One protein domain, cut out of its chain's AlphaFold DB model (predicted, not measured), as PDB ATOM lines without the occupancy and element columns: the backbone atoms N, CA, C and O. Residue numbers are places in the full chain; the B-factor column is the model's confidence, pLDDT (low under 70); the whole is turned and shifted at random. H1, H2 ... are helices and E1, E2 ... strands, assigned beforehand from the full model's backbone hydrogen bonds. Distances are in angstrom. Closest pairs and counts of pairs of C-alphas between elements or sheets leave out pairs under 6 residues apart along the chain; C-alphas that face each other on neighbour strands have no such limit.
ATOM      1  N   GLY A  89       2.504 -33.047 -10.192       91.44
ATOM      2  CA  GLY A  89       1.962 -31.991 -11.055       91.44
ATOM      3  C   GLY A  89       0.654 -32.341 -11.775       91.44
ATOM      4  O   GLY A  89       0.187 -31.541 -12.578       91.44
ATOM      5  N   GLN A  90       0.047 -33.492 -11.481       89.62
ATOM      6  CA  GLN A  90      -1.212 -33.942 -12.080       89.62
ATOM      7  C   GLN A  90      -2.237 -34.335 -11.001       89.62
ATOM      8  O   GLN A  90      -1.850 -34.645  -9.867       89.62
ATOM      9  N   PRO A  91      -3.546 -34.319 -11.310       90.56
ATOM     10  CA  PRO A  91      -4.548 -34.898 -10.421       90.56
ATOM     11  C   PRO A  91      -4.289 -36.399 -10.226       90.56
ATOM     12  O   PRO A  91      -3.851 -37.094 -11.140       90.56
ATOM     13  N   MET A  92      -4.537 -36.897  -9.017       91.75
ATOM     14  CA  MET A  92      -4.457 -38.322  -8.705       91.75
ATOM     15  C   MET A  92      -5.735 -39.042  -9.148       91.75
ATOM     16  O   MET A  92      -6.832 -38.492  -9.041       91.75
ATOM     17  N   THR A  93      -5.601 -40.293  -9.585       88.38
ATOM     18  CA  THR A  93      -6.721 -41.106 -10.067       88.38
ATOM     19  C   THR A  93      -7.510 -41.664  -8.876       88.38
ATOM     20  O   THR A  93      -6.903 -42.280  -7.990       88.38
ATOM     21  N   PRO A  94      -8.841 -41.466  -8.803       87.38
ATOM     22  CA  PRO A  94      -9.678 -42.117  -7.801       87.38
ATOM     23  C   PRO A  94      -9.755 -43.616  -8.100       87.38
ATOM     24  O   PRO A  94     -10.164 -44.016  -9.185       87.38
ATOM     25  N   VAL A  95      -9.375 -44.446  -7.133       85.81
ATOM     26  CA  VAL A  95      -9.326 -45.905  -7.295       85.81
ATOM     27  C   VAL A  95     -10.590 -46.552  -6.738       85.81
ATOM     28  O   VAL A  95     -11.268 -47.310  -7.425       85.81
ATOM     29  N   SER A  96     -10.921 -46.256  -5.482       80.81
ATOM     30  CA  SER A  96     -12.063 -46.861  -4.797       80.81
ATOM     31  C   SER A  96     -12.519 -46.021  -3.611       80.81
ATOM     32  O   SER A  96     -11.797 -45.159  -3.109       80.81
ATOM     33  N   VAL A  97     -13.727 -46.309  -3.135       79.81
ATOM     34  CA  VAL A  97     -14.144 -45.997  -1.769       79.81
ATOM     35  C   VAL A  97     -14.365 -47.338  -1.085       79.81
ATOM     36  O   VAL A  97     -15.165 -48.142  -1.566       79.81
ATOM     37  N   SER A  98     -13.608 -47.618  -0.031       74.81
ATOM     38  CA  SER A  98     -13.652 -48.908   0.658       74.81
ATOM     39  C   SER A  98     -13.529 -48.746   2.162       74.81
ATOM     40  O   SER A  98     -12.932 -47.792   2.660       74.81
ATOM     41  N   GLU A  99     -14.106 -49.694   2.888       74.25
ATOM     42  CA  GLU A  99     -14.010 -49.762   4.339       74.25
ATOM     43  C   GLU A  99     -12.670 -50.392   4.732       74.25
ATOM     44  O   GLU A  99     -12.372 -51.534   4.377       74.25
ATOM     45  N   PHE A 100     -11.838 -49.633   5.437       77.38
ATOM     46  CA  PHE A 100     -10.557 -50.097   5.952       77.38
ATOM     47  C   PHE A 100     -10.694 -50.413   7.436       77.38
ATOM     48  O   PHE A 100     -11.132 -49.575   8.222       77.38
ATOM     49  N   GLN A 101     -10.299 -51.625   7.823       72.88
ATOM     50  CA  GLN A 101     -10.248 -52.032   9.227       72.88
ATOM     51  C   GLN A 101      -9.138 -51.247   9.935       72.88
ATOM     52  O   GLN A 101      -7.976 -51.305   9.528       72.88
ATOM     53  N   LEU A 102      -9.485 -50.503  10.984       66.88
ATOM     54  CA  LEU A 102      -8.542 -49.667  11.727       66.88
ATOM     55  C   LEU A 102      -7.911 -50.448  12.883       66.88
ATOM     56  O   LEU A 102      -7.942 -50.003  14.019       66.88
ATOM     57  N   GLY A 103      -7.309 -51.606  12.630       63.12
ATOM     58  CA  GLY A 103      -6.652 -52.372  13.688       63.12
ATOM     59  C   GLY A 103      -5.406 -53.104  13.210       63.12
ATOM     60  O   GLY A 103      -5.157 -53.273  12.016       63.12
ATOM     61  N   ARG A 104      -4.570 -53.507  14.172       58.31
ATOM     62  CA  ARG A 104      -3.409 -54.356  13.908       58.31
ATOM     63  C   ARG A 104      -3.739 -55.762  14.376       58.31
ATOM     64  O   ARG A 104      -3.910 -55.977  15.576       58.31
ATOM     65  N   GLN A 105      -3.783 -56.709  13.444       56.31
ATOM     66  CA  GLN A 105      -3.925 -58.119  13.785       56.31
ATOM     67  C   GLN A 105      -2.730 -58.538  14.654       56.31
ATOM     68  O   GLN A 105      -1.568 -58.370  14.272       56.31
ATOM     69  N   GLY A 106      -3.011 -58.998  15.870       58.09
ATOM     70  CA  GLY A 106      -1.993 -59.397  16.834       58.09
ATOM     71  C   GLY A 106      -1.880 -60.912  16.884       58.09
ATOM     72  O   GLY A 106      -2.885 -61.590  17.055       58.09
ATOM     73  N   PHE A 107      -0.662 -61.455  16.819       54.59
ATOM     74  CA  PHE A 107      -0.434 -62.903  16.948       54.59
ATOM     75  C   PHE A 107      -1.001 -63.482  18.263       54.59
ATOM     76  O   PHE A 107      -1.498 -64.601  18.279       54.59
ATOM     77  N   PHE A 108      -0.977 -62.699  19.350       59.31
ATOM     78  CA  PHE A 108      -1.450 -63.121  20.676       59.31
ATOM     79  C   PHE A 108      -2.931 -62.820  20.961       59.31
ATOM     80  O   PHE A 108      -3.518 -63.467  21.820       59.31
ATOM     81  N   THR A 109      -3.536 -61.843  20.279       59.69
ATOM     82  CA  THR A 109      -4.920 -61.388  20.535       59.69
ATOM     83  C   THR A 109      -5.879 -61.645  19.368       59.69
ATOM     84  O   THR A 109      -7.071 -61.368  19.485       59.69
ATOM     85  N   GLY A 110      -5.397 -62.191  18.248       65.00
ATOM     86  CA  GLY A 110      -6.205 -62.443  17.054       65.00
ATOM     87  C   GLY A 110      -6.802 -61.154  16.473       65.00
ATOM     88  O   GLY A 110      -6.127 -60.125  16.403       65.00
ATOM     89  N   ASP A 111      -8.076 -61.215  16.073       61.16
ATOM     90  CA  ASP A 111      -8.844 -60.094  15.500       61.16
ATOM     91  C   ASP A 111      -9.551 -59.208  16.536       61.16
ATOM     92  O   ASP A 111     -10.196 -58.226  16.170       61.16
ATOM     93  N   TRP A 112      -9.426 -59.490  17.836       58.09
ATOM     94  CA  TRP A 112     -10.051 -58.657  18.873       58.09
ATOM     95  C   TRP A 112      -9.709 -57.158  18.761       58.09
ATOM     96  O   TRP A 112     -10.621 -56.340  18.875       58.09
ATOM     97  N   PRO A 113      -8.453 -56.757  18.471       58.19
ATOM     98  CA  PRO A 113      -8.119 -55.353  18.230       58.19
ATOM     99  C   PRO A 113      -8.802 -54.755  16.989       58.19
ATOM    100  O   PRO A 113      -9.133 -53.574  17.007       58.19
ATOM    101  N   ASN A 114      -9.037 -55.551  15.937       58.03
ATOM    102  CA  ASN A 114      -9.726 -55.116  14.712       58.03
ATOM    103  C   ASN A 114     -11.215 -54.851  14.975       58.03
ATOM    104  O   ASN A 114     -11.755 -53.844  14.533       58.03
ATOM    105  N   ILE A 115     -11.861 -55.716  15.760       58.16
ATOM    106  CA  ILE A 115     -13.286 -55.592  16.102       58.16
ATOM    107  C   ILE A 115     -13.542 -54.365  16.993       58.16
ATOM    108  O   ILE A 115     -14.549 -53.681  16.831       58.16
ATOM    109  N   ILE A 116     -12.632 -54.072  17.929       56.16
ATOM    110  CA  ILE A 116     -12.780 -52.961  18.884       56.16
ATOM    111  C   ILE A 116     -12.482 -51.606  18.233       56.16
ATOM    112  O   ILE A 116     -13.121 -50.610  18.569       56.16
ATOM    113  N   ALA A 117     -11.510 -51.551  17.321       59.97
ATOM    114  CA  ALA A 117     -11.091 -50.299  16.702       59.97
ATOM    115  C   ALA A 117     -11.996 -49.850  15.539       59.97
ATOM    116  O   ALA A 117     -11.953 -48.686  15.137       59.97
ATOM    117  N   GLY A 118     -12.863 -50.746  15.059       62.22
ATOM    118  CA  GLY A 118     -13.853 -50.460  14.030       62.22
ATOM    119  C   GLY A 118     -13.250 -50.319  12.634       62.22
ATOM    120  O   GLY A 118     -12.044 -50.461  12.415       62.22
ATOM    121  N   ALA A 119     -14.115 -50.039  11.668       68.44
ATOM    122  CA  ALA A 119     -13.739 -49.857  10.278       68.44
ATOM    123  C   ALA A 119     -14.119 -48.445   9.814       68.44
ATOM    124  O   ALA A 119     -15.094 -47.855  10.285       68.44
ATOM    125  N   MET A 120     -13.298 -47.868   8.939       78.00
ATOM    126  CA  MET A 120     -13.488 -46.521   8.414       78.00
ATOM    127  C   MET A 120     -13.538 -46.553   6.896       78.00
ATOM    128  O   MET A 120     -12.631 -47.049   6.233       78.00
ATOM    129  N   GLU A 121     -14.593 -45.971   6.341       81.56
ATOM    130  CA  GLU A 121     -14.711 -45.748   4.907       81.56
ATOM    131  C   GLU A 121     -13.714 -44.668   4.461       81.56
ATOM    132  O   GLU A 121     -13.719 -43.543   4.974       81.56
ATOM    133  N   LEU A 122     -12.847 -45.010   3.507       85.88
ATOM    134  CA  LEU A 122     -11.853 -44.106   2.936       85.88
ATOM    135  C   LEU A 122     -11.931 -44.143   1.409       85.88
ATOM    136  O   LEU A 122     -12.043 -45.207   0.799       85.88
ATOM    137  N   ALA A 123     -11.827 -42.969   0.799       87.44
ATOM    138  CA  ALA A 123     -11.558 -42.813  -0.618       87.44
ATOM    139  C   ALA A 123     -10.052 -42.950  -0.869       87.44
ATOM    140  O   ALA A 123      -9.237 -42.322  -0.186       87.44
ATOM    141  N   VAL A 124      -9.695 -43.772  -1.849       89.62
ATOM    142  CA  VAL A 124      -8.318 -44.083  -2.224       89.62
ATOM    143  C   VAL A 124      -7.992 -43.391  -3.535       89.62
ATOM    144  O   VAL A 124      -8.697 -43.568  -4.528       89.62
ATOM    145  N   PHE A 125      -6.896 -42.642  -3.546       90.25
ATOM    146  CA  PHE A 125      -6.361 -41.996  -4.739       90.25
ATOM    147  C   PHE A 125      -4.946 -42.482  -4.993       90.25
ATOM    148  O   PHE A 125      -4.156 -42.555  -4.051       90.25
ATOM    149  N   GLN A 126      -4.604 -42.754  -6.249       92.69
ATOM    150  CA  GLN A 126      -3.270 -43.196  -6.644       92.69
ATOM    151  C   GLN A 126      -2.671 -42.266  -7.700       92.69
ATOM    152  O   GLN A 126      -3.339 -41.839  -8.638       92.69
ATOM    153  N   CYS A 127      -1.391 -41.936  -7.544       94.38
ATOM    154  CA  CYS A 127      -0.616 -41.258  -8.573       94.38
ATOM    155  C   CYS A 127      -0.081 -42.286  -9.571       94.38
ATOM    156  O   CYS A 127       0.679 -43.174  -9.190       94.38
ATOM    157  N   GLU A 128      -0.408 -42.122 -10.848       92.38
ATOM    158  CA  GLU A 128       0.046 -43.030 -11.909       92.38
ATOM    159  C   GLU A 128       1.539 -42.882 -12.253       92.38
ATOM    160  O   GLU A 128       2.119 -43.785 -12.843       92.38
ATOM    161  N   GLN A 129       2.189 -41.778 -11.856       94.25
ATOM    162  CA  GLN A 129       3.612 -41.532 -12.148       94.25
ATOM    163  C   GLN A 129       4.549 -42.137 -11.098       94.25
ATOM    164  O   GLN A 129       5.535 -42.785 -11.436       94.25
ATOM    165  N   CYS A 130       4.272 -41.904  -9.811       95.69
ATOM    166  CA  CYS A 130       5.162 -42.305  -8.713       95.69
ATOM    167  C   CYS A 130       4.571 -43.383  -7.796       95.69
ATOM    168  O   CYS A 130       5.239 -43.825  -6.864       95.69
ATOM    169  N   GLY A 131       3.312 -43.776  -8.012       92.25
ATOM    170  CA  GLY A 131       2.623 -44.778  -7.203       92.25
ATOM    171  C   GLY A 131       2.154 -44.294  -5.828       92.25
ATOM    172  O   GLY A 131       1.632 -45.106  -5.068       92.25
ATOM    173  N   GLN A 132       2.307 -43.006  -5.482       94.94
ATOM    174  CA  GLN A 132       1.828 -42.472  -4.201       94.94
ATOM    175  C   GLN A 132       0.329 -42.739  -4.029       94.94
ATOM    176  O   GLN A 132      -0.456 -42.441  -4.926       94.94
ATOM    177  N   VAL A 133      -0.061 -43.225  -2.849       92.25
ATOM    178  CA  VAL A 133      -1.463 -43.438  -2.472       92.25
ATOM    179  C   VAL A 133      -1.861 -42.446  -1.382       92.25
ATOM    180  O   VAL A 133      -1.116 -42.243  -0.421       92.25
ATOM    181  N   LYS A 134      -3.031 -41.819  -1.525       91.44
ATOM    182  CA  LYS A 134      -3.645 -40.967  -0.499       91.44
ATOM    183  C   LYS A 134      -4.984 -41.557  -0.076       91.44
ATOM    184  O   LYS A 134      -5.807 -41.898  -0.923       91.44
ATOM    185  N   PHE A 135      -5.190 -41.632   1.236       89.12
ATOM    186  CA  PHE A 135      -6.460 -42.002   1.847       89.12
ATOM    187  C   PHE A 135      -7.154 -40.752   2.353       89.12
ATOM    188  O   PHE A 135      -6.557 -39.953   3.075       89.12
ATOM    189  N   MET A 136      -8.414 -40.592   1.978       86.12
ATOM    190  CA  MET A 136      -9.195 -39.414   2.311       86.12
ATOM    191  C   MET A 136     -10.549 -39.831   2.861       86.12
ATOM    192  O   MET A 136     -11.139 -40.813   2.421       86.12
ATOM    193  N   ASN A 137     -11.072 -39.069   3.816       85.25
ATOM    194  CA  ASN A 137     -12.426 -39.295   4.298       85.25
ATOM    195  C   ASN A 137     -13.429 -38.838   3.213       85.25
ATOM    196  O   ASN A 137     -13.409 -37.661   2.842       85.25
ATOM    197  N   PRO A 138     -14.314 -39.725   2.717       79.50
ATOM    198  CA  PRO A 138     -15.220 -39.425   1.607       79.50
ATOM    199  C   PRO A 138     -16.235 -38.323   1.931       79.50
ATOM    200  O   PRO A 138     -16.818 -37.749   1.026       79.50
ATOM    201  N   LYS A 139     -16.441 -37.964   3.205       77.25
ATOM    202  CA  LYS A 139     -17.308 -36.830   3.572       77.25
ATOM    203  C   LYS A 139     -16.720 -35.470   3.183       77.25
ATOM    204  O   LYS A 139     -17.474 -34.515   3.051       77.25
ATOM    205  N   PHE A 140     -15.400 -35.385   3.016       73.44
ATOM    206  CA  PHE A 140     -14.689 -34.153   2.653       73.44
ATOM    207  C   PHE A 140     -14.422 -34.034   1.150       73.44
ATOM    208  O   PHE A 140     -13.937 -33.007   0.689       73.44
ATOM    209  N   ILE A 141     -14.726 -35.078   0.384       70.56
ATOM    210  CA  ILE A 141     -14.585 -35.099  -1.068       70.56
ATOM    211  C   ILE A 141     -15.970 -35.430  -1.589       70.56
ATOM    212  O   ILE A 141     -16.366 -36.586  -1.496       70.56
ATOM    213  N   ASP A 142     -16.717 -34.426  -2.056       57.97
ATOM    214  CA  ASP A 142     -18.124 -34.577  -2.452       57.97
ATOM    215  C   ASP A 142     -18.381 -35.945  -3.135       57.97
ATOM    216  O   ASP A 142     -17.881 -36.198  -4.240       57.97
ATOM    217  N   PRO A 143     -19.141 -36.857  -2.494       47.19
ATOM    218  CA  PRO A 143     -19.339 -38.222  -2.977       47.19
ATOM    219  C   PRO A 143     -19.938 -38.301  -4.390       47.19
ATOM    220  O   PRO A 143     -19.827 -39.337  -5.057       47.19
ATOM    221  N   ARG A 144     -20.591 -37.227  -4.860       48.66
ATOM    222  CA  ARG A 144     -21.162 -37.137  -6.213       48.66
ATOM    223  C   ARG A 144     -20.087 -36.963  -7.290       48.66
ATOM    224  O   ARG A 144     -20.256 -37.514  -8.377       48.66
ATOM    225  N   ALA A 145     -18.972 -36.300  -6.973       51.16
ATOM    226  CA  ALA A 145     -17.842 -36.111  -7.887       51.16
ATOM    227  C   ALA A 145     -17.024 -37.403  -8.091       51.16
ATOM    228  O   ALA A 145     -16.509 -37.656  -9.179       51.16
ATOM    229  N   ILE A 146     -16.953 -38.272  -7.074       50.72
ATOM    230  CA  ILE A 146     -16.234 -39.556  -7.164       50.72
ATOM    231  C   ILE A 146     -17.050 -40.592  -7.960       50.72
ATOM    232  O   ILE A 146     -16.512 -41.287  -8.823       50.72
ATOM    233  N   LYS A 147     -18.369 -40.686  -7.726       43.41
ATOM    234  CA  LYS A 147     -19.229 -41.696  -8.380       43.41
ATOM    235  C   LYS A 147     -19.422 -41.487  -9.886       43.41
ATOM    236  O   LYS A 147     -19.706 -42.467 -10.573       43.41
ATOM    237  N   GLN A 148     -19.285 -40.264 -10.402       45.91
ATOM    238  CA  GLN A 148     -19.360 -40.010 -11.847       45.91
ATOM    239  C   GLN A 148     -18.126 -40.533 -12.597       45.91
ATOM    240  O   GLN A 148     -18.280 -41.073 -13.686       45.91
ATOM    241  N   ASN A 149     -16.938 -40.484 -11.985       41.06
ATOM    242  CA  ASN A 149     -15.706 -40.995 -12.598       41.06
ATOM    243  C   ASN A 149     -15.565 -42.526 -12.511       41.06
ATOM    244  O   ASN A 149     -14.928 -43.129 -13.365       41.06
ATOM    245  N   LEU A 150     -16.205 -43.183 -11.536       47.03
ATOM    246  CA  LEU A 150     -16.167 -44.650 -11.389       47.03
ATOM    247  C   LEU A 150     -17.189 -45.405 -12.266       47.03
ATOM    248  O   LEU A 150     -17.151 -46.630 -12.324       47.03
ATOM    249  N   ARG A 151     -18.130 -44.707 -12.920       39.34
ATOM    250  CA  ARG A 151     -19.167 -45.306 -13.793       39.34
ATOM    251  C   ARG A 151     -18.922 -45.086 -15.292       39.34
ATOM    252  O   ARG A 151     -19.781 -45.441 -16.091       39.34
TER     253      ARG A 151
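AT A GLANCE: This is residues 89 to 151 of the 153 residues of an uncharacterized protein of Firmicutes bacterium ASF500 (UniProt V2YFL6). A narrow, strongly twisted ribbon of two long strands, E1 and E2, is joined at one end by a loop with the short helix H1, and a short third strand, E3, lies beside E2 toward the other end. The helix H2 sits near the beginning of E1, far from H1. The printed part has 63 residues with two named helices and three named strands, along the chain E1, H1, E2, E3, H2; the sheet's order is E1, E2, E3, antiparallel, and the class is mixed. The whole is loose, with a radius of gyration of the C-alphas of 14.8 A, and elongated, spanning 44 by 27 by 19 A.

IN THESE COORDINATES: E1, residues 93 to 101, begins at C-alpha 93 (-6.721, -41.106, -10.067), runs 22.5 A and bends by 56 degrees at residue 98. H1 is residues 112 to 117. E2, residues 119 to 126, is 21.0 A long. E3 is residues 133 to 136, 9.9 A. H2, residues 143 to 149, ends at C-alpha 149 (-15.706, -40.995, -12.598).

HOW THE PARTS SIT: E1 and E2 are antiparallel at 158 degrees, with N 95 and O 124 within hydrogen-bond range at 2.8 A. E2 and E3 form a hairpin at 135 degrees, with N 123 and O 136 at 2.8 A. H2 is on the sheet at a height of 9.5 A, only just over E1 with 3 of its C-alphas, and slantwise to the strands at 45 degrees to E1 on the local plane. The closest C-alphas of E1 and H2, Pro 94 and Ile 146, are 7.1 A apart. H1 is only just not on the sheet, with 4 pairs of C-alphas within 10 A. H1 is apart from E3 and H2. In H1 every O i to N i+4 pair is within hydrogen-bond range; in H2 1 of 3 is, beside 1 of 4 O i to N i+3 pairs.

THE WHOLE: The C-alphas farthest apart, of Gly 89 and Phe 108, are 44.6 A apart. The printed part has no cut and no long link. Its mean pLDDT is 72.3, under 70 at residues 102 to 119 and 142 to 151.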